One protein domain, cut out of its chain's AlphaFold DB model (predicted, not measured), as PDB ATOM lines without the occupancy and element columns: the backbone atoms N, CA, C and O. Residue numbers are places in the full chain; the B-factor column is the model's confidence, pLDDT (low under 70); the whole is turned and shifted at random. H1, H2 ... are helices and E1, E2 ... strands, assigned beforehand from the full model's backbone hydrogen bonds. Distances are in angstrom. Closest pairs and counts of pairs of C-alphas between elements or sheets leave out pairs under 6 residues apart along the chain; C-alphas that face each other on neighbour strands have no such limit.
ATOM      1  N   TYR A 110       9.021 -13.254  -4.760       92.81
ATOM      2  CA  TYR A 110       8.536 -14.498  -4.166       92.81
ATOM      3  C   TYR A 110       7.986 -15.452  -5.229       92.81
ATOM      4  O   TYR A 110       7.501 -15.038  -6.290       92.81
ATOM      5  N   ILE A 111       8.021 -16.742  -4.912       91.69
ATOM      6  CA  ILE A 111       7.241 -17.791  -5.562       91.69
ATOM      7  C   ILE A 111       6.708 -18.738  -4.486       91.69
ATOM      8  O   ILE A 111       7.461 -19.206  -3.638       91.69
ATOM      9  N   LYS A 112       5.406 -19.021  -4.516       89.06
ATOM     10  CA  LYS A 112       4.746 -19.926  -3.571       89.06
ATOM     11  C   LYS A 112       3.902 -20.965  -4.283       89.06
ATOM     12  O   LYS A 112       3.256 -20.663  -5.289       89.06
ATOM     13  N   ALA A 113       3.905 -22.187  -3.766       87.00
ATOM     14  CA  ALA A 113       3.052 -23.246  -4.285       87.00
ATOM     15  C   ALA A 113       1.622 -23.079  -3.755       87.00
ATOM     16  O   ALA A 113       1.385 -23.130  -2.553       87.00
ATOM     17  N   LEU A 114       0.661 -22.915  -4.664       84.25
ATOM     18  CA  LEU A 114      -0.767 -23.032  -4.349       84.25
ATOM     19  C   LEU A 114      -1.172 -24.510  -4.304       84.25
ATOM     20  O   LEU A 114      -1.928 -24.934  -3.433       84.25
ATOM     21  N   ASN A 115      -0.623 -25.299  -5.231       81.19
ATOM     22  CA  ASN A 115      -0.729 -26.749  -5.256       81.19
ATOM     23  C   ASN A 115       0.528 -27.341  -5.907       81.19
ATOM     24  O   ASN A 115       0.688 -27.301  -7.128       81.19
ATOM     25  N   GLU A 116       1.424 -27.899  -5.091       73.88
ATOM     26  CA  GLU A 116       2.690 -28.451  -5.585       73.88
ATOM     27  C   GLU A 116       2.477 -29.658  -6.514       73.88
ATOM     28  O   GLU A 116       3.118 -29.742  -7.560       73.88
ATOM     29  N   ALA A 117       1.523 -30.541  -6.202       81.44
ATOM     30  CA  ALA A 117       1.243 -31.739  -6.998       81.44
ATOM     31  C   ALA A 117       0.732 -31.414  -8.413       81.44
ATOM     32  O   ALA A 117       0.930 -32.195  -9.342       81.44
ATOM     33  N   LYS A 118       0.095 -30.250  -8.587       83.81
ATOM     34  CA  LYS A 118      -0.399 -29.759  -9.881       83.81
ATOM     35  C   LYS A 118       0.545 -28.765 -10.568       83.81
ATOM     36  O   LYS A 118       0.201 -28.262 -11.631       83.81
ATOM     37  N   ASN A 119       1.722 -28.484  -9.996       82.44
ATOM     38  CA  ASN A 119       2.623 -27.408 -10.441       82.44
ATOM     39  C   ASN A 119       1.924 -26.032 -10.528       82.44
ATOM     40  O   ASN A 119       2.169 -25.242 -11.439       82.44
ATOM     41  N   GLU A 120       1.039 -25.721  -9.578       87.62
ATOM     42  CA  GLU A 120       0.351 -24.432  -9.527       87.62
ATOM     43  C   GLU A 120       1.070 -23.472  -8.576       87.62
ATOM     44  O   GLU A 120       1.072 -23.662  -7.357       87.62
ATOM     45  N   PHE A 121       1.646 -22.407  -9.140       88.25
ATOM     46  CA  PHE A 121       2.405 -21.401  -8.394       88.25
ATOM     47  C   PHE A 121       1.765 -20.014  -8.448       88.25
ATOM     48  O   PHE A 121       1.179 -19.628  -9.464       88.25
ATOM     49  N   ASP A 122       1.934 -19.245  -7.379       89.94
ATOM     50  CA  ASP A 122       1.787 -17.792  -7.376       89.94
ATOM     51  C   ASP A 122       3.167 -17.142  -7.261       89.94
ATOM     52  O   ASP A 122       4.063 -17.674  -6.608       89.94
ATOM     53  N   PHE A 123       3.358 -16.011  -7.928       91.19
ATOM     54  CA  PHE A 123       4.648 -15.340  -7.993       91.19
ATOM     55  C   PHE A 123       4.474 -13.831  -8.175       91.19
ATOM     56  O   PHE A 123       3.576 -13.368  -8.889       91.19
ATOM     57  N   GLY A 124       5.345 -13.058  -7.526       92.62
ATOM     58  CA  GLY A 124       5.241 -11.604  -7.508       92.62
ATOM     59  C   GLY A 124       6.406 -10.904  -6.815       92.62
ATOM     60  O   GLY A 124       7.455 -11.496  -6.565       92.62
ATOM     61  N   CYS A 125       6.203  -9.614  -6.549       93.25
ATOM     62  CA  CYS A 125       7.132  -8.769  -5.806       93.25
ATOM     63  C   CYS A 125       6.991  -9.008  -4.297       93.25
ATOM     64  O   CYS A 125       5.873  -9.167  -3.808       93.25
ATOM     65  N   GLY A 126       8.096  -8.922  -3.560       92.12
ATOM     66  CA  GLY A 126       8.123  -8.952  -2.101       92.12
ATOM     67  C   GLY A 126       8.723 -10.226  -1.513       92.12
ATOM     68  O   GLY A 126       9.337 -11.039  -2.202       92.12
ATOM     69  N   ASN A 127       8.549 -10.359  -0.199       90.25
ATOM     70  CA  ASN A 127       9.057 -11.469   0.602       90.25
ATOM     71  C   ASN A 127       7.969 -12.515   0.850       90.25
ATOM     72  O   ASN A 127       6.781 -12.204   0.799       90.25
ATOM     73  N   CYS A 128       8.386 -13.726   1.213       86.12
ATOM     74  CA  CYS A 128       7.472 -14.758   1.689       86.12
ATOM     75  C   CYS A 128       6.860 -14.388   3.046       86.12
ATOM     76  O   CYS A 128       7.584 -14.110   4.017       86.12
ATOM     77  N   GLU A 129       5.534 -14.435   3.153       78.75
ATOM     78  CA  GLU A 129       4.849 -14.192   4.418       78.75
ATOM     79  C   GLU A 129       4.941 -15.408   5.344       78.75
ATOM     80  O   GLU A 129       5.096 -16.549   4.913       78.75
ATOM     81  N   ILE A 130       4.824 -15.181   6.655       66.25
ATOM     82  CA  ILE A 130       4.841 -16.267   7.648       66.25
ATOM     83  C   ILE A 130       3.653 -17.215   7.431       66.25
ATOM     84  O   ILE A 130       3.711 -18.363   7.845       66.25
ATOM     85  N   SER A 131       2.558 -16.779   6.817       66.69
ATOM     86  CA  SER A 131       1.386 -17.603   6.491       66.69
ATOM     87  C   SER A 131       1.573 -18.493   5.263       66.69
ATOM     88  O   SER A 131       0.882 -19.508   5.173       66.69
ATOM     89  N   ASP A 132       2.491 -18.160   4.356       67.44
ATOM     90  CA  ASP A 132       2.626 -18.840   3.070       67.44
ATOM     91  C   ASP A 132       3.304 -20.204   3.240       67.44
ATOM     92  O   ASP A 132       4.484 -20.303   3.560       67.44
ATOM     93  N   LEU A 133       2.552 -21.286   3.032       69.75
ATOM     94  CA  LEU A 133       3.125 -22.629   2.947       69.75
ATOM     95  C   LEU A 133       3.946 -22.750   1.662       69.75
ATOM     96  O   LEU A 133       3.486 -22.330   0.603       69.75
ATOM     97  N   ASN A 134       5.133 -23.360   1.760       78.88
ATOM     98  CA  ASN A 134       6.022 -23.618   0.628       78.88
ATOM     99  C   ASN A 134       6.238 -22.362  -0.233       78.88
ATOM    100  O   ASN A 134       5.796 -22.303  -1.382       78.88
ATOM    101  N   CYS A 135       6.883 -21.350   0.347       88.00
ATOM    102  CA  CYS A 135       7.287 -20.136  -0.345       88.00
ATOM    103  C   CYS A 135       8.816 -20.008  -0.362       88.00
ATOM    104  O   CYS A 135       9.477 -20.228   0.656       88.00
ATOM    105  N   ALA A 136       9.353 -19.622  -1.517       89.81
ATOM    106  CA  ALA A 136      10.755 -19.281  -1.720       89.81
ATOM    107  C   ALA A 136      10.891 -17.832  -2.186       89.81
ATOM    108  O   ALA A 136      10.009 -17.300  -2.873       89.81
ATOM    109  N   GLN A 137      12.013 -17.205  -1.841       91.44
ATOM    110  CA  GLN A 137      12.278 -15.814  -2.195       91.44
ATOM    111  C   GLN A 137      13.691 -15.622  -2.728       91.44
ATOM    112  O   GLN A 137      14.636 -16.265  -2.296       91.44
ATOM    113  N   CYS A 138      13.852 -14.699  -3.665       91.50
ATOM    114  CA  CYS A 138      15.141 -14.397  -4.267       91.50
ATOM    115  C   CYS A 138      15.276 -12.894  -4.515       91.50
ATOM    116  O   CYS A 138      14.291 -12.206  -4.770       91.50
ATOM    117  N   SER A 139      16.507 -12.387  -4.451       91.31
ATOM    118  CA  SER A 139      16.828 -10.968  -4.686       91.31
ATOM    119  C   SER A 139      18.032 -10.760  -5.615       91.31
ATOM    120  O   SER A 139      18.310  -9.642  -6.050       91.31
ATOM    121  N   ASN A 140      18.731 -11.841  -5.976       85.19
ATOM    122  CA  ASN A 140      20.013 -11.793  -6.687       85.19
ATOM    123  C   ASN A 140      19.884 -11.548  -8.203       85.19
ATOM    124  O   ASN A 140      20.892 -11.499  -8.907       85.19
ATOM    125  N   GLY A 141      18.666 -11.408  -8.732       89.44
ATOM    126  CA  GLY A 141      18.467 -11.174 -10.157       89.44
ATOM    127  C   GLY A 141      17.042 -10.821 -10.555       89.44
ATOM    128  O   GLY A 141      16.092 -11.047  -9.809       89.44
ATOM    129  N   THR A 142      16.888 -10.283 -11.764       91.62
ATOM    130  CA  THR A 142      15.570  -9.997 -12.342       91.62
ATOM    131  C   THR A 142      14.852 -11.294 -12.676       91.62
ATOM    132  O   THR A 142      15.455 -12.192 -13.268       91.62
ATOM    133  N   LEU A 143      13.547 -11.365 -12.400       92.44
ATOM    134  CA  LEU A 143      12.698 -12.514 -12.743       92.44
ATOM    135  C   LEU A 143      13.213 -13.842 -12.147       92.44
ATOM    136  O   LEU A 143      12.991 -14.906 -12.735       92.44
ATOM    137  N   CYS A 144      13.915 -13.773 -11.008       92.94
ATOM    138  CA  CYS A 144      14.600 -14.903 -10.375       92.94
ATOM    139  C   CYS A 144      13.639 -15.962  -9.806       92.94
ATOM    140  O   CYS A 144      14.007 -17.130  -9.689       92.94
ATOM    141  N   ASN A 145      12.395 -15.571  -9.510       93.50
ATOM    142  CA  ASN A 145      11.337 -16.393  -8.923       93.50
ATOM    143  C   ASN A 145      10.730 -17.366  -9.950       93.50
ATOM    144  O   ASN A 145       9.559 -17.288 -10.322       93.50
ATOM    145  N   THR A 146      11.570 -18.259 -10.466       91.56
ATOM    146  CA  THR A 146      11.217 -19.284 -11.452       91.56
ATOM    147  C   THR A 146      10.763 -20.577 -10.778       91.56
ATOM    148  O   THR A 146      11.130 -20.863  -9.641       91.56
ATOM    149  N   GLU A 147      10.027 -21.417 -11.506       89.94
ATOM    150  CA  GLU A 147       9.692 -22.768 -11.034       89.94
ATOM    151  C   GLU A 147      10.940 -23.627 -10.796       89.94
ATOM    152  O   GLU A 147      10.984 -24.400  -9.846       89.94
ATOM    153  N   SER A 148      11.976 -23.479 -11.631       90.44
ATOM    154  CA  SER A 148      13.248 -24.184 -11.429       90.44
ATOM    155  C   SER A 148      13.938 -23.735 -10.144       90.44
ATOM    156  O   SER A 148      14.455 -24.582  -9.425       90.44
ATOM    157  N   PHE A 149      13.915 -22.435  -9.834       90.31
ATOM    158  CA  PHE A 149      14.394 -21.923  -8.553       90.31
ATOM    159  C   PHE A 149      13.617 -22.570  -7.403       90.31
ATOM    160  O   PHE A 149      14.222 -23.198  -6.544       90.31
ATOM    161  N   PHE A 150      12.284 -22.536  -7.452       89.31
ATOM    162  CA  PHE A 150      11.432 -23.138  -6.425       89.31
ATOM    163  C   PHE A 150      11.703 -24.633  -6.197       89.31
ATOM    164  O   PHE A 150      11.717 -25.090  -5.057       89.31
ATOM    165  N   LYS A 151      11.904 -25.405  -7.272       86.69
ATOM    166  CA  LYS A 151      12.157 -26.855  -7.200       86.69
ATOM    167  C   LYS A 151      13.531 -27.197  -6.620       86.69
ATOM    168  O   LYS A 151      13.676 -28.264  -6.037       86.69
ATOM    169  N   ASN A 152      14.502 -26.296  -6.758       88.25
ATOM    170  CA  ASN A 152      15.866 -26.482  -6.259       88.25
ATOM    171  C   ASN A 152      16.056 -25.981  -4.820       88.25
ATOM    172  O   ASN A 152      17.099 -26.218  -4.219       88.25
ATOM    173  N   VAL A 153      15.068 -25.275  -4.275       88.19
ATOM    174  CA  VAL A 153      15.084 -24.793  -2.898       88.19
ATOM    175  C   VAL A 153      14.855 -25.944  -1.915       88.19
ATOM    176  O   VAL A 153      13.995 -26.806  -2.117       88.19
ATOM    177  N   ILE A 154      15.599 -25.925  -0.809       88.12
ATOM    178  CA  ILE A 154      15.447 -26.885   0.282       88.12
ATOM    179  C   ILE A 154      14.296 -26.435   1.185       88.12
ATOM    180  O   ILE A 154      14.288 -25.323   1.710       88.12
ATOM    181  N   TYR A 155      13.343 -27.335   1.403       86.69
ATOM    182  CA  TYR A 155      12.300 -27.199   2.417       86.69
ATOM    183  C   TYR A 155      12.430 -28.349   3.401       86.69
ATOM    184  O   TYR A 155      12.643 -29.479   2.972       86.69
ATOM    185  N   CYS A 156      12.247 -28.095   4.691       86.06
ATOM    186  CA  CYS A 156      12.328 -29.135   5.717       86.06
ATOM    187  C   CYS A 156      10.981 -29.330   6.405       86.06
ATOM    188  O   CYS A 156      10.145 -28.419   6.442       86.06
ATOM    189  N   TRP A 157      10.764 -30.526   6.946       86.06
ATOM    190  CA  TRP A 157       9.672 -30.770   7.879       86.06
ATOM    191  C   TRP A 157       9.915 -30.009   9.175       86.06
ATOM    192  O   TRP A 157      11.062 -29.845   9.597       86.06
ATOM    193  N   GLN A 158       8.827 -29.580   9.805       79.19
ATOM    194  CA  GLN A 158       8.822 -28.982  11.126       79.19
ATOM    195  C   GLN A 158       7.684 -29.557  11.969       79.19
ATOM    196  O   GLN A 158       6.582 -29.805  11.468       79.19
ATOM    197  N   ASN A 159       7.943 -29.731  13.264       71.56
ATOM    198  CA  ASN A 159       6.918 -30.064  14.251       71.56
ATOM    199  C   ASN A 159       6.433 -28.788  14.945       71.56
ATOM    200  O   ASN A 159       7.204 -27.862  15.195       71.56
ATOM    201  N   ARG A 160       5.127 -28.688  15.233       55.44
ATOM    202  CA  ARG A 160       4.622 -27.601  16.090       55.44
ATOM    203  C   ARG A 160       4.793 -28.045  17.541       55.44
ATOM    204  O   ARG A 160       4.432 -29.186  17.836       55.44
ATOM    205  N   PRO A 161       5.229 -27.163  18.454       46.91
ATOM    206  CA  PRO A 161       5.167 -27.449  19.882       46.91
ATOM    207  C   PRO A 161       3.747 -27.899  20.264       46.91
ATOM    208  O   PRO A 161       2.784 -27.172  20.020       46.91
ATOM    209  N   GLY A 162       3.607 -29.117  20.797       45.91
ATOM    210  CA  GLY A 162       2.320 -29.677  21.230       45.91
ATOM    211  C   GLY A 162       1.453 -30.336  20.145       45.91
ATOM    212  O   GLY A 162       0.283 -30.606  20.405       45.91
ATOM    213  N   SER A 163       1.974 -30.609  18.943       50.06
ATOM    214  CA  SER A 163       1.237 -31.318  17.883       50.06
ATOM    215  C   SER A 163       2.068 -32.441  17.267       50.06
ATOM    216  O   SER A 163       3.192 -32.217  16.836       50.06
ATOM    217  N   SER A 164       1.459 -33.621  17.124       53.34
ATOM    218  CA  SER A 164       2.014 -34.769  16.389       53.34
ATOM    219  C   SER A 164       1.959 -34.616  14.862       53.34
ATOM    220  O   SER A 164       2.441 -35.482  14.136       53.34
ATOM    221  N   LYS A 165       1.347 -33.540  14.346       53.12
ATOM    222  CA  LYS A 165       1.283 -33.266  12.907       53.12
ATOM    223  C   LYS A 165       2.517 -32.502  12.432       53.12
ATOM    224  O   LYS A 165       2.725 -31.352  12.827       53.12
ATOM    225  N   GLN A 166       3.248 -33.138  11.524       58.25
ATOM    226  CA  GLN A 166       4.290 -32.524  10.710       58.25
ATOM    227  C   GLN A 166       3.678 -31.513   9.736       58.25
ATOM    228  O   GLN A 166       2.595 -31.727   9.183       58.25
ATOM    229  N   TYR A 167       4.385 -30.416   9.503       61.72
ATOM    230  CA  TYR A 167       4.085 -29.478   8.429       61.72
ATOM    231  C   TYR A 167       5.380 -29.067   7.739       61.72
ATOM    232  O   TYR A 167       6.457 -29.103   8.335       61.72
ATOM    233  N   SER A 168       5.292 -28.709   6.463       56.31
ATOM    234  CA  SER A 168       6.435 -28.156   5.754       56.31
ATOM    235  C   SER A 168       6.734 -26.752   6.269       56.31
ATOM    236  O   SER A 168       5.825 -25.960   6.545       56.31
ATOM    237  N   LEU A 169       8.020 -26.422   6.376       56.56
ATOM    238  CA  LEU A 169       8.429 -25.051   6.624       56.56
ATOM    239  C   LEU A 169       7.838 -24.113   5.573       56.56
ATOM    240  O   LEU A 169       7.809 -24.386   4.374       56.56
ATOM    241  N   LYS A 170       7.394 -22.960   6.065       62.81
ATOM    242  CA  LYS A 170       6.832 -21.865   5.270       62.81
ATOM    243  C   LYS A 170       7.895 -21.114   4.458       62.81
ATOM    244  O   LYS A 170       7.561 -20.326   3.581       62.81
ATOM    245  N   ARG A 171       9.179 -21.361   4.743       66.50
ATOM    246  CA  ARG A 171      10.331 -20.718   4.105       66.50
ATOM    247  C   ARG A 171      11.419 -21.727   3.769       66.50
ATOM    248  O   ARG A 171      11.521 -22.775   4.403       66.50
ATOM    249  N   GLU A 172      12.225 -21.358   2.786       77.56
ATOM    250  CA  GLU A 172      13.438 -22.061   2.386       77.56
ATOM    251  C   GLU A 172      14.475 -22.190   3.508       77.56
ATOM    252  O   GLU A 172      14.647 -21.285   4.327       77.56
ATOM    253  N   CYS A 173      15.191 -23.313   3.513       81.06
ATOM    254  CA  CYS A 173      16.361 -23.541   4.350       81.06
ATOM    255  C   CYS A 173      17.629 -23.369   3.517       81.06
ATOM    256  O   CYS A 173      17.751 -23.937   2.435       81.06
ATOM    257  N   VAL A 174      18.584 -22.594   4.030       78.06
ATOM    258  CA  VAL A 174      19.813 -22.261   3.292       78.06
ATOM    259  C   VAL A 174      20.847 -23.388   3.360       78.06
ATOM    260  O   VAL A 174      21.541 -23.633   2.382       78.06
ATOM    261  N   GLU A 175      20.958 -24.075   4.501       81.50
ATOM    262  CA  GLU A 175      22.061 -25.017   4.762       81.50
ATOM    263  C   GLU A 175      21.648 -26.494   4.735       81.50
ATOM    264  O   GLU A 175      22.503 -27.367   4.618       81.50
ATOM    265  N   GLY A 176      20.352 -26.788   4.833       88.62
ATOM    266  CA  GLY A 176      19.831 -28.150   4.887       88.62
ATOM    267  C   GLY A 176      18.751 -28.318   5.946       88.62
ATOM    268  O   GLY A 176      18.255 -27.349   6.527       88.62
ATOM    269  N   CYS A 177      18.395 -29.569   6.196       89.69
ATOM    270  CA  CYS A 177      17.407 -29.988   7.172       89.69
ATOM    271  C   CYS A 177      18.046 -30.788   8.302       89.69
ATOM    272  O   CYS A 177      19.007 -31.524   8.082       89.69
ATOM    273  N   GLU A 178      17.455 -30.704   9.489       89.94
ATOM    274  CA  GLU A 178      17.836 -31.507  10.649       89.94
ATOM    275  C   GLU A 178      16.627 -32.203  11.277       89.94
ATOM    276  O   GLU A 178      15.498 -31.698  11.250       89.94
ATOM    277  N   VAL A 179      16.877 -33.388  11.833       89.75
ATOM    278  CA  VAL A 179      15.965 -34.110  12.720       89.75
ATOM    279  C   VAL A 179      16.732 -34.575  13.946       89.75
ATOM    280  O   VAL A 179      17.811 -35.165  13.851       89.75
ATOM    281  N   VAL A 180      16.163 -34.290  15.107       88.69
ATOM    282  CA  VAL A 180      16.782 -34.471  16.412       88.69
ATOM    283  C   VAL A 180      15.835 -35.260  17.293       88.69
ATOM    284  O   VAL A 180      14.648 -34.952  17.347       88.69
ATOM    285  N   ARG A 181      16.371 -36.229  18.040       88.69
ATOM    286  CA  ARG A 181      15.703 -36.784  19.217       88.69
ATOM    287  C   ARG A 181      16.447 -36.364  20.473       88.69
ATOM    288  O   ARG A 181      17.660 -36.573  20.592       88.69
ATOM    289  N   ASP A 182      15.726 -35.776  21.414       86.06
ATOM    290  CA  ASP A 182      16.307 -35.324  22.670       86.06
ATOM    291  C   ASP A 182      16.435 -36.466  23.706       86.06
ATOM    292  O   ASP A 182      16.003 -37.606  23.502       86.06
ATOM    293  N   TYR A 183      17.052 -36.172  24.850       84.50
ATOM    294  CA  TYR A 183      17.183 -37.106  25.973       84.50
ATOM    295  C   TYR A 183      15.852 -37.444  26.662       84.50
ATOM    296  O   TYR A 183      15.834 -38.347  27.502       84.50
ATOM    297  N   ARG A 184      14.747 -36.760  26.340       83.75
ATOM    298  CA  ARG A 184      13.375 -37.064  26.784       83.75
ATOM    299  C   ARG A 184      12.622 -37.942  25.781       83.75
ATOM    300  O   ARG A 184      11.633 -38.558  26.164       83.75
ATOM    301  N   GLY A 185      13.163 -38.116  24.576       83.44
ATOM    302  CA  GLY A 185      12.585 -38.910  23.496       83.44
ATOM    303  C   GLY A 185      11.743 -38.085  22.524       83.44
ATOM    304  O   GLY A 185      11.202 -38.662  21.582       83.44
ATOM    305  N   GLU A 186      11.666 -36.769  22.726       85.62
ATOM    306  CA  GLU A 186      10.924 -35.833  21.884       85.62
ATOM    307  C   GLU A 186      11.673 -35.567  20.580       85.62
ATOM    308  O   GLU A 186      12.908 -35.597  20.544       85.62
ATOM    309  N   VAL A 187      10.919 -35.306  19.509       86.81
ATOM    310  CA  VAL A 187      11.465 -35.119  18.160       86.81
ATOM    311  C   VAL A 187      11.285 -33.691  17.690       86.81
ATOM    312  O   VAL A 187      10.164 -33.191  17.586       86.81
ATOM    313  N   ASP A 188      12.404 -33.076  17.329       84.94
ATOM    314  CA  ASP A 188      12.453 -31.768  16.694       84.94
ATOM    315  C   ASP A 188      12.935 -31.911  15.246       84.94
ATOM    316  O   ASP A 188      13.805 -32.727  14.936       84.94
ATOM    317  N   GLN A 189      12.328 -31.142  14.350       86.62
ATOM    318  CA  GLN A 189      12.575 -31.161  12.911       86.62
ATOM    319  C   GLN A 189      12.611 -29.709  12.429       86.62
ATOM    320  O   GLN A 189      11.741 -28.917  12.796       86.62
ATOM    321  N   GLY A 190      13.577 -29.343  11.589       85.81
ATOM    322  CA  GLY A 190      13.629 -27.993  11.031       85.81
ATOM    323  C   GLY A 190      14.769 -27.764  10.048       85.81
ATOM    324  O   GLY A 190      15.397 -28.712   9.578       85.81
ATOM    325  N   CYS A 191      15.020 -26.490   9.727       85.38
ATOM    326  CA  CYS A 191      16.240 -26.105   9.023       85.38
ATOM    327  C   CYS A 191      17.444 -26.354   9.928       85.38
ATOM    328  O   CYS A 191      17.442 -25.929  11.084       85.38
ATOM    329  N   ALA A 192      18.500 -26.927   9.363       79.75
ATOM    330  CA  ALA A 192      19.808 -26.871   9.984       79.75
ATOM    331  C   ALA A 192      20.280 -25.402  10.002       79.75
ATOM    332  O   ALA A 192      20.278 -24.725   8.972       79.75
ATOM    333  N   PHE A 193      20.636 -24.885  11.178       72.88
ATOM    334  CA  PHE A 193      21.403 -23.638  11.300       72.88
ATOM    335  C   PHE A 193      22.901 -23.962  11.298       72.88
ATOM    336  O   PHE A 193      23.249 -25.106  11.580       72.88
ATOM    337  N   ARG A 194      23.753 -22.935  11.106       56.00
ATOM    338  CA  ARG A 194      25.240 -22.923  10.991       56.00
ATOM    339  C   ARG A 194      26.054 -23.940  11.796       56.00
ATOM    340  O   ARG A 194      27.236 -24.114  11.516       56.00
ATOM    341  N   ARG A 195      25.469 -24.567  12.814       55.84
ATOM    342  CA  ARG A 195      26.048 -25.649  13.610       55.84
ATOM    343  C   ARG A 195      25.071 -26.839  13.735       55.84
ATOM    344  O   ARG A 195      24.473 -27.024  14.800       55.84
ATOM    345  N   PRO A 196      24.880 -27.627  12.664       61.28
ATOM    346  CA  PRO A 196      23.932 -28.741  12.633       61.28
ATOM    347  C   PRO A 196      24.356 -29.835  13.617       61.28
ATOM    348  O   PRO A 196      25.527 -30.217  13.639       61.28
ATOM    349  N   CYS A 197      23.436 -30.360  14.429       71.88
ATOM    350  CA  CYS A 197      23.744 -31.386  15.440       71.88
ATOM    351  C   CYS A 197      24.867 -31.034  16.449       71.88
ATOM    352  O   CYS A 197      25.423 -31.941  17.076       71.88
ATOM    353  N   GLU A 198      25.240 -29.761  16.638       63.78
ATOM    354  CA  GLU A 198      26.225 -29.415  17.669       63.78
ATOM    355  C   GLU A 198      25.643 -29.509  19.083       63.78
ATOM    356  O   GLU A 198      24.448 -29.309  19.298       63.78
ATOM    357  N   LYS A 199      26.537 -29.820  20.037       54.94
ATOM    358  CA  LYS A 199      26.339 -30.227  21.442       54.94
ATOM    359  C   LYS A 199      25.342 -29.378  22.250       54.94
ATOM    360  O   LYS A 199      25.706 -28.753  23.245       54.94
ATOM    361  N   ARG A 200      24.054 -29.413  21.921       61.09
ATOM    362  CA  ARG A 200      23.025 -29.167  22.929       61.09
ATOM    363  C   ARG A 200      23.122 -30.348  23.890       61.09
ATOM    364  O   ARG A 200      23.016 -31.494  23.462       61.09
ATOM    365  N   LEU A 201      23.318 -30.072  25.181       61.53
ATOM    366  CA  LEU A 201      23.369 -31.092  26.244       61.53
ATOM    367  C   LEU A 201      22.144 -32.025  26.238       61.53
ATOM    368  O   LEU A 201      22.159 -33.086  26.852       61.53
ATOM    369  N   THR A 202      21.081 -31.612  25.553       71.94
ATOM    370  CA  THR A 202      19.807 -32.303  25.461       71.94
ATOM    371  C   THR A 202      19.678 -33.232  24.249       71.94
ATOM    372  O   THR A 202      18.701 -33.968  24.187       71.94
ATOM    373  N   ILE A 203      20.608 -33.236  23.288       80.50
ATOM    374  CA  ILE A 203      20.509 -34.087  22.090       80.50
ATOM    375  C   ILE A 203      20.991 -35.500  22.411       80.50
ATOM    376  O   ILE A 203      22.124 -35.692  22.847       80.50
ATOM    377  N   SER A 204      20.144 -36.494  22.143       85.62
ATOM    378  CA  SER A 204      20.537 -37.905  22.178       85.62
ATOM    379  C   SER A 204      20.953 -38.404  20.797       85.62
ATOM    380  O   SER A 204      21.909 -39.171  20.680       85.62
ATOM    381  N   ASP A 205      20.213 -38.009  19.760       90.56
ATOM    382  CA  ASP A 205      20.409 -38.463  18.388       90.56
ATOM    383  C   ASP A 205      20.088 -37.332  17.417       90.56
ATOM    384  O   ASP A 205      19.158 -36.560  17.641       90.56
ATOM    385  N   CYS A 206      20.856 -37.232  16.338       89.75
ATOM    386  CA  CYS A 206      20.668 -36.189  15.342       89.75
ATOM    387  C   CYS A 206      21.109 -36.658  13.958       89.75
ATOM    388  O   CYS A 206      22.086 -37.405  13.821       89.75
ATOM    389  N   LYS A 207      20.376 -36.221  12.934       91.50
ATOM    390  CA  LYS A 207      20.695 -36.432  11.523       91.50
ATOM    391  C   LYS A 207      20.442 -35.159  10.731       91.50
ATOM    392  O   LYS A 207      19.414 -34.511  10.911       91.50
ATOM    393  N   ASN A 208      21.361 -34.882   9.813       90.50
ATOM    394  CA  ASN A 208      21.246 -33.809   8.836       90.50
ATOM    395  C   ASN A 208      21.087 -34.391   7.439       90.50
ATOM    396  O   ASN A 208      21.537 -35.508   7.171       90.50
ATOM    397  N   CYS A 209      20.490 -33.608   6.556       89.62
ATOM    398  CA  CYS A 209      20.349 -33.931   5.146       89.62
ATOM    399  C   CYS A 209      20.123 -32.647   4.331       89.62
ATOM    400  O   CYS A 209      19.734 -31.617   4.873       89.62
ATOM    401  N   ASP A 210      20.394 -32.695   3.033       89.44
ATOM    402  CA  ASP A 210      20.504 -31.535   2.133       89.44
ATOM    403  C   ASP A 210      19.475 -31.556   0.990       89.44
ATOM    404  O   ASP A 210      19.544 -30.765   0.051       89.44
ATOM    405  N   THR A 211      18.490 -32.449   1.074       88.81
ATOM    406  CA  THR A 211      17.427 -32.589   0.075       88.81
ATOM    407  C   THR A 211      16.071 -32.160   0.631       88.81
ATOM    408  O   THR A 211      15.856 -32.048   1.837       88.81
ATOM    409  N   LYS A 212      15.120 -31.873  -0.257       87.44
ATOM    410  CA  LYS A 212      13.784 -31.418   0.133       87.44
ATOM    411  C   LYS A 212      13.069 -32.486   0.979       87.44
ATOM    412  O   LYS A 212      12.980 -33.639   0.573       87.44
ATOM    413  N   TYR A 213      12.537 -32.084   2.133       87.12
ATOM    414  CA  TYR A 213      11.737 -32.899   3.056       87.12
ATOM    415  C   TYR A 213      12.441 -34.153   3.589       87.12
ATOM    416  O   TYR A 213      11.798 -35.142   3.939       87.12
ATOM    417  N   CYS A 214      13.767 -34.109   3.674       90.31
ATOM    418  CA  CYS A 214      14.579 -35.272   4.004       90.31
ATOM    419  C   CYS A 214      14.631 -35.597   5.503       90.31
ATOM    420  O   CYS A 214      14.940 -36.723   5.875       90.31
ATOM    421  N   ASN A 215      14.325 -34.642   6.382       91.50
ATOM    422  CA  ASN A 215      14.510 -34.768   7.827       91.50
ATOM    423  C   ASN A 215      13.359 -35.502   8.522       91.50
ATOM    424  O   ASN A 215      12.769 -34.971   9.454       91.50
ATOM    425  N   VAL A 216      12.997 -36.701   8.074       91.50
ATOM    426  CA  VAL A 216      11.913 -37.499   8.676       91.50
ATOM    427  C   VAL A 216      12.334 -38.149  10.002       91.50
ATOM    428  O   VAL A 216      13.496 -38.506  10.189       91.50
ATOM    429  N   GLU A 217      11.380 -38.350  10.920       89.56
ATOM    430  CA  GLU A 217      11.632 -38.946  12.247       89.56
ATOM    431  C   GLU A 217      12.312 -40.323  12.178       89.56
ATOM    432  O   GLU A 217      13.133 -40.648  13.034       89.56
ATOM    433  N   SER A 218      12.033 -41.119  11.144       91.56
ATOM    434  CA  SER A 218      12.598 -42.463  10.999       91.56
ATOM    435  C   SER A 218      14.121 -42.495  10.824       91.56
ATOM    436  O   SER A 218      14.726 -43.561  10.952       91.56
ATOM    437  N   LEU A 219      14.758 -41.344  10.577       92.69
ATOM    438  CA  LEU A 219      16.215 -41.221  10.508       92.69
ATOM    439  C   LEU A 219      16.900 -41.250  11.880       92.69
ATOM    440  O   LEU A 219      18.093 -41.556  11.952       92.69
ATOM    441  N   VAL A 220      16.180 -40.935  12.962       92.31
ATOM    442  CA  VAL A 220      16.704 -41.023  14.331       92.31
ATOM    443  C   VAL A 220      16.181 -42.287  15.022       92.31
ATOM    444  O   VAL A 220      15.005 -42.628  14.876       92.31
TER     445      VAL A 220
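This is residues 110 to 220 of the 414 residues of the protein "Hypothetical protein" of Meloidogyne enterolobii (UniProt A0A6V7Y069). The model is two small lobes end to end, each built on a three-stranded antiparallel sheet: the first holds E2 E1 E3 with the short helix H1 across one face, the second holds E7 E6 E8. The little hairpin of E4 and E5 sits between the two sheets along the long axis, with E4 beside E7, and residues 210 to 220 fold back over one face of the second sheet. The printed part has 111 residues, with one named helix and eight named strands in the order E1 E2 E3 H1 E4 E5 E6 E7 E8; the class is mostly strand, though under half of the residues are in named elements. The whole is compact, with a radius of gyration of the C-alphas of 15.1 A, and elongated in outline, spanning 46 by 27 by 20 A.

In one sheet, E6, residues 177 to 182, is the inner strand between the edge strands E7, residues 187 to 191, and E8, residues 203 to 209. E6 and E8 are antiparallel at 166 degrees, with N 179 and O 207 2.9 A apart, within hydrogen-bond range. E6 and E7 form a hairpin at 156 degrees, with N 180 and O 188 at 2.8 A. E4, residues 157 to 159, comes near E7, the closest C-alphas being those of Gln 158 and Gln 189, 4.7 A apart. E4 forms a hairpin with E5, residues 166 to 168, with N 158 and O 167 at 2.8 A. In the other three-stranded sheet, E1, residues 110 to 115, is the inner strand between E2, residues 120 to 125, and E3, residues 135 to 138. The hairpin of E1 and E2 has N 112 and O 122 at 2.8 A; E1 and E3, antiparallel at 156 degrees, have N 111 and O 136 at 2.9 A. H1, residues 147 to 152, is on this sheet at a height over the sheet of 8.8 A, only just over E1 and E3 with 3 C-alphas falling on each. It runs across the strands, at 89 degrees to E1 on the local plane, and the C-alphas of Ala 136 and Phe 150 are the closest of E3 and H1, at 6.1 A. In H1 every O i to N i+4 pair is within hydrogen-bond range. E1, E2 and E3 are apart from E6, E7 and E8.

E1 begins at C-alpha 110, (8.536, -14.498, -4.166), and is 15.4 A long; E2 is 17.5 A and E3 10.5 A. H1 begins at C-alpha 147, (9.692, -22.768, -11.034). E4 and E5 have three residues each. E6 is 16.4 A long, E7 13.7 A, and E8 16.9 A, ending at C-alpha 209, (20.349, -33.931, 5.146).

The two C-alphas farthest apart, those of Thr 142 and Arg 184, are 47.6 A apart. The printed part has no cut. The link from E7 to E8, 11 residues, is long. Mean pLDDT of the printed part is 81.0, with values under 70 at residues 130 to 133, 160 to 171, 194 to 196 and 198 to 201.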